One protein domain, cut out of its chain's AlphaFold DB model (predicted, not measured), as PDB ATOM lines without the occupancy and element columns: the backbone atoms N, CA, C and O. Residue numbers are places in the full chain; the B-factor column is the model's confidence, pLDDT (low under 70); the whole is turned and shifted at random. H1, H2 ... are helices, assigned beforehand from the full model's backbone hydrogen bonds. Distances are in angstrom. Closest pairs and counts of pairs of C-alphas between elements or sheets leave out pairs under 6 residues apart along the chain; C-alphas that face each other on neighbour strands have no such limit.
ATOM      1  N   GLN A   6     215.901 196.539 229.868       82.31
ATOM      2  CA  GLN A   6     215.014 197.503 229.232       82.31
ATOM      3  C   GLN A   6     215.374 197.641 227.758       82.31
ATOM      4  O   GLN A   6     214.486 197.533 226.915       82.31
ATOM      5  N   GLU A   7     216.665 197.757 227.442       82.19
ATOM      6  CA  GLU A   7     217.126 197.800 226.054       82.19
ATOM      7  C   GLU A   7     216.741 196.519 225.299       82.19
ATOM      8  O   GLU A   7     216.139 196.586 224.228       82.19
ATOM      9  N   ASP A   8     217.015 195.336 225.858       82.44
ATOM     10  CA  ASP A   8     216.713 194.057 225.205       82.44
ATOM     11  C   ASP A   8     215.204 193.840 224.981       82.44
ATOM     12  O   ASP A   8     214.803 193.291 223.948       82.44
ATOM     13  N   MET A   9     214.353 194.293 225.907       79.12
ATOM     14  CA  MET A   9     212.895 194.233 225.758       79.12
ATOM     15  C   MET A   9     212.379 195.257 224.744       79.12
ATOM     16  O   MET A   9     211.486 194.938 223.957       79.12
ATOM     17  N   GLU A  10     212.955 196.459 224.698       78.31
ATOM     18  CA  GLU A  10     212.674 197.434 223.640       78.31
ATOM     19  C   GLU A  10     213.045 196.888 222.261       78.31
ATOM     20  O   GLU A  10     212.279 197.065 221.316       78.31
ATOM     21  N   TYR A  11     214.172 196.178 222.141       72.38
ATOM     22  CA  TYR A  11     214.571 195.498 220.908       72.38
ATOM     23  C   TYR A  11     213.606 194.374 220.519       72.38
ATOM     24  O   TYR A  11     213.255 194.267 219.346       72.38
ATOM     25  N   CYS A  12     213.133 193.579 221.482       68.38
ATOM     26  CA  CYS A  12     212.154 192.516 221.230       68.38
ATOM     27  C   CYS A  12     210.776 193.053 220.797       68.38
ATOM     28  O   CYS A  12     210.014 192.333 220.154       68.38
ATOM     29  N   ASN A  13     210.464 194.313 221.113       67.19
ATOM     30  CA  ASN A  13     209.240 194.993 220.686       67.19
ATOM     31  C   ASN A  13     209.348 195.646 219.297       67.19
ATOM     32  O   ASN A  13     208.368 196.225 218.823       67.19
ATOM     33  N   ARG A  14     210.513 195.584 218.637       70.31
ATOM     34  CA  ARG A  14     210.686 196.123 217.282       70.31
ATOM     35  C   ARG A  14     210.146 195.145 216.246       70.31
ATOM     36  O   ARG A  14     210.344 193.932 216.341       70.31
ATOM     37  N   PHE A  15     209.491 195.701 215.237       67.69
ATOM     38  CA  PHE A  15     209.060 194.966 214.058       67.69
ATOM     39  C   PHE A  15     210.127 195.073 212.967       67.69
ATOM     40  O   PHE A  15     210.825 196.084 212.884       67.69
ATOM     41  N   ASP A  16     210.262 194.037 212.147       68.00
ATOM     42  CA  ASP A  16     210.967 194.145 210.875       68.00
ATOM     43  C   ASP A  16     210.169 195.011 209.881       68.00
ATOM     44  O   ASP A  16     209.017 195.383 210.129       68.00
ATOM     45  N   ASP A  17     210.767 195.323 208.730       70.56
ATOM     46  CA  ASP A  17     210.125 196.121 207.673       70.56
ATOM     47  C   ASP A  17     208.845 195.461 207.104       70.56
ATOM     48  O   ASP A  17     208.088 196.093 206.368       70.56
ATOM     49  N   GLY A  18     208.588 194.192 207.448       73.25
ATOM     50  CA  GLY A  18     207.390 193.427 207.104       73.25
ATOM     51  C   GLY A  18     206.318 193.395 208.199       73.25
ATOM     52  O   GLY A  18     205.285 192.753 208.002       73.25
ATOM     53  N   GLY A  19     206.528 194.066 209.337       64.25
ATOM     54  CA  GLY A  19     205.585 194.084 210.456       64.25
ATOM     55  C   GLY A  19     205.606 192.821 211.327       64.25
ATOM     56  O   GLY A  19     204.665 192.604 212.091       64.25
ATOM     57  N   GLN A  20     206.641 191.978 211.236       62.19
ATOM     58  CA  GLN A  20     206.828 190.822 212.118       62.19
ATOM     59  C   GLN A  20     207.742 191.172 213.290       62.19
ATOM     60  O   GLN A  20     208.710 191.910 213.137       62.19
ATOM     61  N   TYR A  21     207.452 190.633 214.476       63.25
ATOM     62  CA  TYR A  21     208.311 190.822 215.643       63.25
ATOM     63  C   TYR A  21     209.715 190.274 215.376       63.25
ATOM     64  O   TYR A  21     209.884 189.086 215.091       63.25
ATOM     65  N   LEU A  22     210.731 191.115 215.568       64.69
ATOM     66  CA  LEU A  22     212.127 190.695 215.636       64.69
ATOM     67  C   LEU A  22     212.370 190.038 217.001       64.69
ATOM     68  O   LEU A  22     213.031 190.594 217.875       64.69
ATOM     69  N   VAL A  23     211.815 188.846 217.222       64.12
ATOM     70  CA  VAL A  23     212.150 188.052 218.408       64.12
ATOM     71  C   VAL A  23     213.508 187.414 218.166       64.12
ATOM     72  O   VAL A  23     213.640 186.545 217.311       64.12
ATOM     73  N   TRP A  24     214.520 187.824 218.930       73.12
ATOM     74  CA  TRP A  24     215.845 187.209 218.888       73.12
ATOM     75  C   TRP A  24     215.897 186.057 219.901       73.12
ATOM     76  O   TRP A  24     215.961 186.317 221.106       73.12
ATOM     77  N   PRO A  25     215.898 184.780 219.465       77.56
ATOM     78  CA  PRO A  25     215.778 183.637 220.376       77.56
ATOM     79  C   PRO A  25     216.881 183.577 221.440       77.56
ATOM     80  O   PRO A  25     216.637 183.139 222.561       77.56
ATOM     81  N   GLU A  26     218.083 184.064 221.123       80.88
ATOM     82  CA  GLU A  26     219.201 184.111 222.071       80.88
ATOM     83  C   GLU A  26     219.009 185.159 223.181       80.88
ATOM     84  O   GLU A  26     219.458 184.939 224.304       80.88
ATOM     85  N   VAL A  27     218.302 186.263 222.905       81.88
ATOM     86  CA  VAL A  27     217.969 187.287 223.914       81.88
ATOM     87  C   VAL A  27     216.955 186.722 224.900       81.88
ATOM     88  O   VAL A  27     217.183 186.737 226.107       81.88
ATOM     89  N   LEU A  28     215.884 186.116 224.384       81.56
ATOM     90  CA  LEU A  28     214.883 185.448 225.212       81.56
ATOM     91  C   LEU A  28     215.511 184.337 226.067       81.56
ATOM     92  O   LEU A  28     215.263 184.247 227.268       81.56
ATOM     93  N   LYS A  29     216.371 183.510 225.464       86.69
ATOM     94  CA  LYS A  29     217.097 182.444 226.162       86.69
ATOM     95  C   LYS A  29     217.995 182.983 227.272       86.69
ATOM     96  O   LYS A  29     218.002 182.402 228.355       86.69
ATOM     97  N   HIS A  30     218.715 184.080 227.034       87.94
ATOM     98  CA  HIS A  30     219.541 184.722 228.054       87.94
ATOM     99  C   HIS A  30     218.709 185.135 229.275       87.94
ATOM    100  O   HIS A  30     219.024 184.740 230.399       87.94
ATOM    101  N   TRP A  31     217.606 185.850 229.057       87.62
ATOM    102  CA  TRP A  31     216.765 186.332 230.152       87.62
ATOM    103  C   TRP A  31     216.036 185.214 230.893       87.62
ATOM    104  O   TRP A  31     215.930 185.262 232.115       87.62
ATOM    105  N   LEU A  32     215.620 184.151 230.200       88.69
ATOM    106  CA  LEU A  32     215.076 182.957 230.855       88.69
ATOM    107  C   LEU A  32     216.116 182.265 231.751       88.69
ATOM    108  O   LEU A  32     215.791 181.831 232.857       88.69
ATOM    109  N   GLN A  33     217.373 182.178 231.307       91.38
ATOM    110  CA  GLN A  33     218.463 181.625 232.117       91.38
ATOM    111  C   GLN A  33     218.779 182.504 233.332       91.38
ATOM    112  O   GLN A  33     219.024 181.982 234.427       91.38
ATOM    113  N   GLN A  34     218.742 183.827 233.162       90.44
ATOM    114  CA  GLN A  34     218.914 184.766 234.263       90.44
ATOM    115  C   GLN A  34     217.774 184.645 235.279       90.44
ATOM    116  O   GLN A  34     218.044 184.424 236.459       90.44
ATOM    117  N   ALA A  35     216.518 184.653 234.827       88.88
ATOM    118  CA  ALA A  35     215.346 184.488 235.685       88.88
ATOM    119  C   ALA A  35     215.378 183.161 236.464       88.88
ATOM    120  O   ALA A  35     215.097 183.128 237.661       88.88
ATOM    121  N   ALA A  36     215.787 182.058 235.826       91.38
ATOM    122  CA  ALA A  36     215.964 180.775 236.506       91.38
ATOM    123  C   ALA A  36     217.065 180.826 237.585       91.38
ATOM    124  O   ALA A  36     216.927 180.227 238.656       91.38
ATOM    125  N   THR A  37     218.152 181.553 237.322       91.75
ATOM    126  CA  THR A  37     219.257 181.741 238.274       91.75
ATOM    127  C   THR A  37     218.823 182.581 239.474       91.75
ATOM    128  O   THR A  37     219.112 182.214 240.614       91.75
ATOM    129  N   GLU A  38     218.108 183.678 239.233       90.69
ATOM    130  CA  GLU A  38     217.566 184.552 240.276       90.69
ATOM    131  C   GLU A  38     216.516 183.831 241.118       90.69
ATOM    132  O   GLU A  38     216.611 183.862 242.344       90.69
ATOM    133  N   LYS A  39     215.611 183.066 240.494       90.44
ATOM    134  CA  LYS A  39     214.671 182.199 241.215       90.44
ATOM    135  C   LYS A  39     215.401 181.222 242.134       90.44
ATOM    136  O   LYS A  39     215.087 181.141 243.312       90.44
ATOM    137  N   LYS A  40     216.437 180.534 241.642       90.00
ATOM    138  CA  LYS A  40     217.230 179.610 242.468       90.00
ATOM    139  C   LYS A  40     217.928 180.315 243.638       90.00
ATOM    140  O   LYS A  40     218.132 179.696 244.680       90.00
ATOM    141  N   ARG A  41     218.344 181.576 243.475       86.25
ATOM    142  CA  ARG A  41     218.893 182.388 244.575       86.25
ATOM    143  C   ARG A  41     217.805 182.755 245.585       86.25
ATOM    144  O   ARG A  41     218.046 182.595 246.776       86.25
ATOM    145  N   ALA A  42     216.630 183.171 245.117       88.25
ATOM    146  CA  ALA A  42     215.484 183.484 245.964       88.25
ATOM    147  C   ALA A  42     215.002 182.258 246.757       88.25
ATOM    148  O   ALA A  42     214.851 182.355 247.965       88.25
ATOM    149  N   ASP A  43     214.876 181.088 246.121       88.81
ATOM    150  CA  ASP A  43     214.475 179.836 246.781       88.81
ATOM    151  C   ASP A  43     215.479 179.421 247.875       88.81
ATOM    152  O   ASP A  43     215.103 178.944 248.945       88.81
ATOM    153  N   LYS A  44     216.783 179.617 247.630       86.31
ATOM    154  CA  LYS A  44     217.825 179.376 248.642       86.31
ATOM    155  C   LYS A  44     217.739 180.359 249.806       86.31
ATOM    156  O   LYS A  44     217.934 179.945 250.944       86.31
ATOM    157  N   LEU A  45     217.480 181.634 249.518       83.00
ATOM    158  CA  LEU A  45     217.318 182.663 250.540       83.00
ATOM    159  C   LEU A  45     216.074 182.395 251.394       83.00
ATOM    160  O   LEU A  45     216.173 182.426 252.613       83.00
ATOM    161  N   ASP A  46     214.941 182.063 250.772       87.31
ATOM    162  CA  ASP A  46     213.698 181.692 251.463       87.31
ATOM    163  C   ASP A  46     213.919 180.507 252.409       87.31
ATOM    164  O   ASP A  46     213.533 180.561 253.576       87.31
ATOM    165  N   LYS A  47     214.624 179.469 251.941       87.12
ATOM    166  CA  LYS A  47     214.997 178.334 252.787       87.12
ATOM    167  C   LYS A  47     215.854 178.763 253.985       87.12
ATOM    168  O   LYS A  47     215.537 178.379 255.104       87.12
ATOM    169  N   ALA A  48     216.898 179.562 253.763       81.56
ATOM    170  CA  ALA A  48     217.765 180.030 254.845       81.56
ATOM    171  C   ALA A  48     216.993 180.878 255.872       81.56
ATOM    172  O   ALA A  48     217.183 180.723 257.074       81.56
ATOM    173  N   VAL A  49     216.087 181.746 255.412       83.50
ATOM    174  CA  VAL A  49     215.238 182.561 256.293       83.50
ATOM    175  C   VAL A  49     214.300 181.684 257.123       83.50
ATOM    176  O   VAL A  49     214.163 181.919 258.318       83.50
ATOM    177  N   LYS A  50     213.686 180.657 256.527       86.81
ATOM    178  CA  LYS A  50     212.835 179.710 257.264       86.81
ATOM    179  C   LYS A  50     213.611 178.957 258.336       86.81
ATOM    180  O   LYS A  50     213.157 178.921 259.471       86.81
ATOM    181  N   GLU A  51     214.795 178.442 258.005       83.62
ATOM    182  CA  GLU A  51     215.676 177.782 258.980       83.62
ATOM    183  C   GLU A  51     216.030 178.731 260.140       83.62
ATOM    184  O   GLU A  51     215.983 178.340 261.302       83.62
ATOM    185  N   ALA A  52     216.301 180.008 259.853       78.94
ATOM    186  CA  ALA A  52     216.564 181.012 260.884       78.94
ATOM    187  C   ALA A  52     215.362 181.251 261.807       78.94
ATOM    188  O   ALA A  52     215.527 181.333 263.025       78.94
ATOM    189  N   ILE A  53     214.162 181.366 261.227       82.06
ATOM    190  CA  ILE A  53     212.911 181.543 261.971       82.06
ATOM    191  C   ILE A  53     212.645 180.326 262.853       82.06
ATOM    192  O   ILE A  53     212.388 180.512 264.035       82.06
ATOM    193  N   GLU A  54     212.764 179.105 262.325       82.75
ATOM    194  CA  GLU A  54     212.574 177.871 263.098       82.75
ATOM    195  C   GLU A  54     213.528 177.808 264.294       82.75
ATOM    196  O   GLU A  54     213.111 177.477 265.406       82.75
ATOM    197  N   ILE A  55     214.795 178.193 264.101       75.25
ATOM    198  CA  ILE A  55     215.744 178.255 265.214       75.25
ATOM    199  C   ILE A  55     215.302 179.319 266.229       75.25
ATOM    200  O   ILE A  55     215.300 179.033 267.421       75.25
ATOM    201  N   CYS A  56     214.873 180.506 265.785       71.19
ATOM    202  CA  CYS A  56     214.380 181.577 266.665       71.19
ATOM    203  C   CYS A  56     213.103 181.202 267.426       71.19
ATOM    204  O   CYS A  56     212.947 181.575 268.585       71.19
ATOM    205  N   GLU A  57     212.188 180.463 266.808       77.38
ATOM    206  CA  GLU A  57     210.984 179.966 267.470       77.38
ATOM    207  C   GLU A  57     211.327 178.895 268.508       77.38
ATOM    208  O   GLU A  57     210.808 178.952 269.621       77.38
ATOM    209  N   GLY A  58     212.279 178.005 268.206       67.19
ATOM    210  CA  GLY A  58     212.839 177.063 269.178       67.19
ATOM    211  C   GLY A  58     213.580 177.732 270.346       67.19
ATOM    212  O   GLY A  58     213.698 177.131 271.412       67.19
ATOM    213  N   MET A  59     214.037 178.987 270.199       63.09
ATOM    214  CA  MET A  59     214.668 179.746 271.292       63.09
ATOM    215  C   MET A  59     213.683 180.163 272.392       63.09
ATOM    216  O   MET A  59     214.130 180.416 273.508       63.09
ATOM    217  N   LYS A  60     212.365 180.251 272.127       57.56
ATOM    218  CA  LYS A  60     211.384 180.642 273.165       57.56
ATOM    219  C   LYS A  60     211.351 179.681 274.356       57.56
ATOM    220  O   LYS A  60     210.953 180.103 275.438       57.56
ATOM    221  N   ASP A  61     211.808 178.449 274.154       61.72
ATOM    222  CA  ASP A  61     211.851 177.389 275.159       61.72
ATOM    223  C   ASP A  61     213.294 177.081 275.638       61.72
ATOM    224  O   ASP A  61     213.522 176.052 276.270       61.72
ATOM    225  N   SER A  62     214.287 177.935 275.324       60.91
ATOM    226  CA  SER A  62     215.711 177.719 275.641       60.91
ATOM    227  C   SER A  62     216.212 178.537 276.839       60.91
ATOM    228  O   SER A  62     215.968 179.738 276.929       60.91
ATOM    229  N   ASP A  63     217.000 177.893 277.709       64.44
ATOM    230  CA  ASP A  63     217.639 178.511 278.881       64.44
ATOM    231  C   ASP A  63     218.873 179.391 278.551       64.44
ATOM    232  O   ASP A  63     219.346 180.111 279.432       64.44
ATOM    233  N   ASP A  64     219.390 179.381 277.309       71.06
ATOM    234  CA  ASP A  64     220.494 180.261 276.866       71.06
ATOM    235  C   ASP A  64     220.304 180.769 275.415       71.06
ATOM    236  O   ASP A  64     220.797 180.177 274.446       71.06
ATOM    237  N   PRO A  65     219.596 181.899 275.237       66.38
ATOM    238  CA  PRO A  65     219.315 182.487 273.926       66.38
ATOM    239  C   PRO A  65     220.552 183.012 273.172       66.38
ATOM    240  O   PRO A  65     220.500 183.173 271.950       66.38
ATOM    241  N   LEU A  66     221.658 183.302 273.871       71.94
ATOM    242  CA  LEU A  66     222.872 183.890 273.288       71.94
ATOM    243  C   LEU A  66     223.702 182.843 272.536       71.94
ATOM    244  O   LEU A  66     224.100 183.094 271.397       71.94
ATOM    245  N   GLU A  67     223.892 181.655 273.117       68.81
ATOM    246  CA  GLU A  67     224.611 180.544 272.468       68.81
ATOM    247  C   GLU A  67     223.913 180.098 271.165       68.81
ATOM    248  O   GLU A  67     224.550 179.693 270.186       68.81
ATOM    249  N   ILE A  68     222.580 180.191 271.120       64.94
ATOM    250  CA  ILE A  68     221.786 179.793 269.952       64.94
ATOM    251  C   ILE A  68     221.818 180.867 268.861       64.94
ATOM    252  O   ILE A  68     221.976 180.523 267.688       64.94
ATOM    253  N   LEU A  69     221.739 182.155 269.214       69.12
ATOM    254  CA  LEU A  69     221.894 183.250 268.251       69.12
ATOM    255  C   LEU A  69     223.256 183.181 267.540       69.12
ATOM    256  O   LEU A  69     223.331 183.349 266.322       69.12
ATOM    257  N   GLU A  70     224.322 182.861 268.274       72.00
ATOM    258  CA  GLU A  70     225.659 182.672 267.706       72.00
ATOM    259  C   GLU A  70     225.698 181.487 266.719       72.00
ATOM    260  O   GLU A  70     226.213 181.620 265.606       72.00
ATOM    261  N   LYS A  71     225.051 180.358 267.050       68.19
ATOM    262  CA  LYS A  71     224.911 179.205 266.137       68.19
ATOM    263  C   LYS A  71     224.128 179.539 264.863       68.19
ATOM    264  O   LYS A  71     224.547 179.107 263.789       68.19
ATOM    265  N   VAL A  72     223.043 180.317 264.955       69.06
ATOM    266  CA  VAL A  72     222.263 180.778 263.786       69.06
ATOM    267  C   VAL A  72     223.129 181.622 262.865       69.06
ATOM    268  O   VAL A  72     223.215 181.354 261.668       69.06
ATOM    269  N   LEU A  73     223.813 182.621 263.421       71.12
ATOM    270  CA  LEU A  73     224.643 183.529 262.637       71.12
ATOM    271  C   LEU A  73     225.792 182.778 261.941       71.12
ATOM    272  O   LEU A  73     226.119 183.091 260.791       71.12
ATOM    273  N   ILE A  74     226.381 181.771 262.600       70.75
ATOM    274  CA  ILE A  74     227.421 180.905 262.023       70.75
ATOM    275  C   ILE A  74     226.846 180.010 260.915       70.75
ATOM    276  O   ILE A  74     227.424 179.949 259.827       70.75
ATOM    277  N   GLN A  75     225.711 179.339 261.146       67.94
ATOM    278  CA  GLN A  75     225.077 178.460 260.152       67.94
ATOM    279  C   GLN A  75     224.617 179.219 258.904       67.94
ATOM    280  O   GLN A  75     224.782 178.727 257.790       67.94
ATOM    281  N   MET A  76     224.112 180.441 259.076       66.56
ATOM    282  CA  MET A  76     223.717 181.311 257.968       66.56
ATOM    283  C   MET A  76     224.902 182.011 257.286       66.56
ATOM    284  O   MET A  76     224.692 182.765 256.339       66.56
ATOM    285  N   GLN A  77     226.140 181.787 257.751       65.88
ATOM    286  CA  GLN A  77     227.354 182.476 257.288       65.88
ATOM    287  C   GLN A  77     227.289 184.013 257.396       65.88
ATOM    288  O   GLN A  77     228.084 184.714 256.772       65.88
ATOM    289  N   LEU A  78     226.387 184.556 258.220       57.69
ATOM    290  CA  LEU A  78     226.210 186.000 258.407       57.69
ATOM    291  C   LEU A  78     227.328 186.623 259.262       57.69
ATOM    292  O   LEU A  78     227.605 187.813 259.131       57.69
ATOM    293  N   VAL A  79     228.029 185.826 260.081       52.19
ATOM    294  CA  VAL A  79     229.159 186.308 260.908       52.19
ATOM    295  C   VAL A  79     230.329 186.819 260.056       52.19
ATOM    296  O   VAL A  79     231.007 187.763 260.450       52.19
ATOM    297  N   VAL A  80     230.548 186.273 258.853       48.22
ATOM    298  CA  VAL A  80     231.675 186.682 257.987       48.22
ATOM    299  C   VAL A  80     231.409 188.021 257.279       48.22
ATOM    300  O   VAL A  80     232.350 188.687 256.845       48.22
ATOM    301  N   SER A  81     230.153 188.469 257.203       44.28
ATOM    302  CA  SER A  81     229.800 189.757 256.594       44.28
ATOM    303  C   SER A  81     229.955 190.946 257.547       44.28
ATOM    304  O   SER A  81     230.232 192.042 257.076       44.28
ATOM    305  N   LEU A  82     229.864 190.746 258.868       45.25
ATOM    306  CA  LEU A  82     230.025 191.833 259.849       45.25
ATOM    307  C   LEU A  82     231.494 192.217 260.094       45.25
ATOM    308  O   LEU A  82     231.788 193.371 260.389       45.25
ATOM    309  N   SER A  83     232.443 191.290 259.921       39.03
ATOM    310  CA  SER A  83     233.869 191.580 260.147       39.03
ATOM    311  C   SER A  83     234.532 192.421 259.050       39.03
ATOM    312  O   SER A  83     235.665 192.847 259.239       39.03
ATOM    313  N   ARG A  84     233.868 192.679 257.912       38.03
ATOM    314  CA  ARG A  84     234.420 193.530 256.837       38.03
ATOM    315  C   ARG A  84     233.934 194.979 256.851       38.03
ATOM    316  O   ARG A  84     234.478 195.774 256.096       38.03
TER     317      ARG A  84
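Overview. This is residues 6 to 84 of the 88 residues of an uncharacterized protein of Paenibacillus uliginis N3/975 (UniProt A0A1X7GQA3). A short helix, H1, and a loop, residues 13 to 24, lie at one end of a long helix, H2; near its other end H3 folds back on H2 as a hairpin, followed by short H4. The 79 printed residues, with four named helices and no named strand, are all helix in class. The whole is an extended rod, radius of gyration of the C-alphas 22.6 A, spanning 74 by 28 by 15 A.

Arrangement. H1, residues 6 to 12, is close to but not clearly touching H2, residues 25 to 61; their closest C-alphas, Asp 8 and Val 27, are 7.0 A apart. H2 touches H3, residues 65 to 75, with residues 52 to 59 alone, closest C-alphas Met 59 and Pro 65, 6.0 A, at a shallow tilt of 20 degrees, opposite ways. H4, residues 79 to 82, is close to but not clearly touching H3. Each O i to N i+4 pair is within hydrogen-bond range in H1 and H3, and 31 of 33 in H2; H4 is too short for one.

Along the chain. H1 begins at C-alpha 6 (215.014, 197.503, 229.232). H2 is 55.3 A long, H3 15.5 A. H4 ends at C-alpha 82 (230.025, 191.833, 259.849).

Size, cuts and confidence. The printed part has no cut. The link H1 to H2 is long. Mean pLDDT of the printed part is 73.7; residues 75 to 84 are among those under 70.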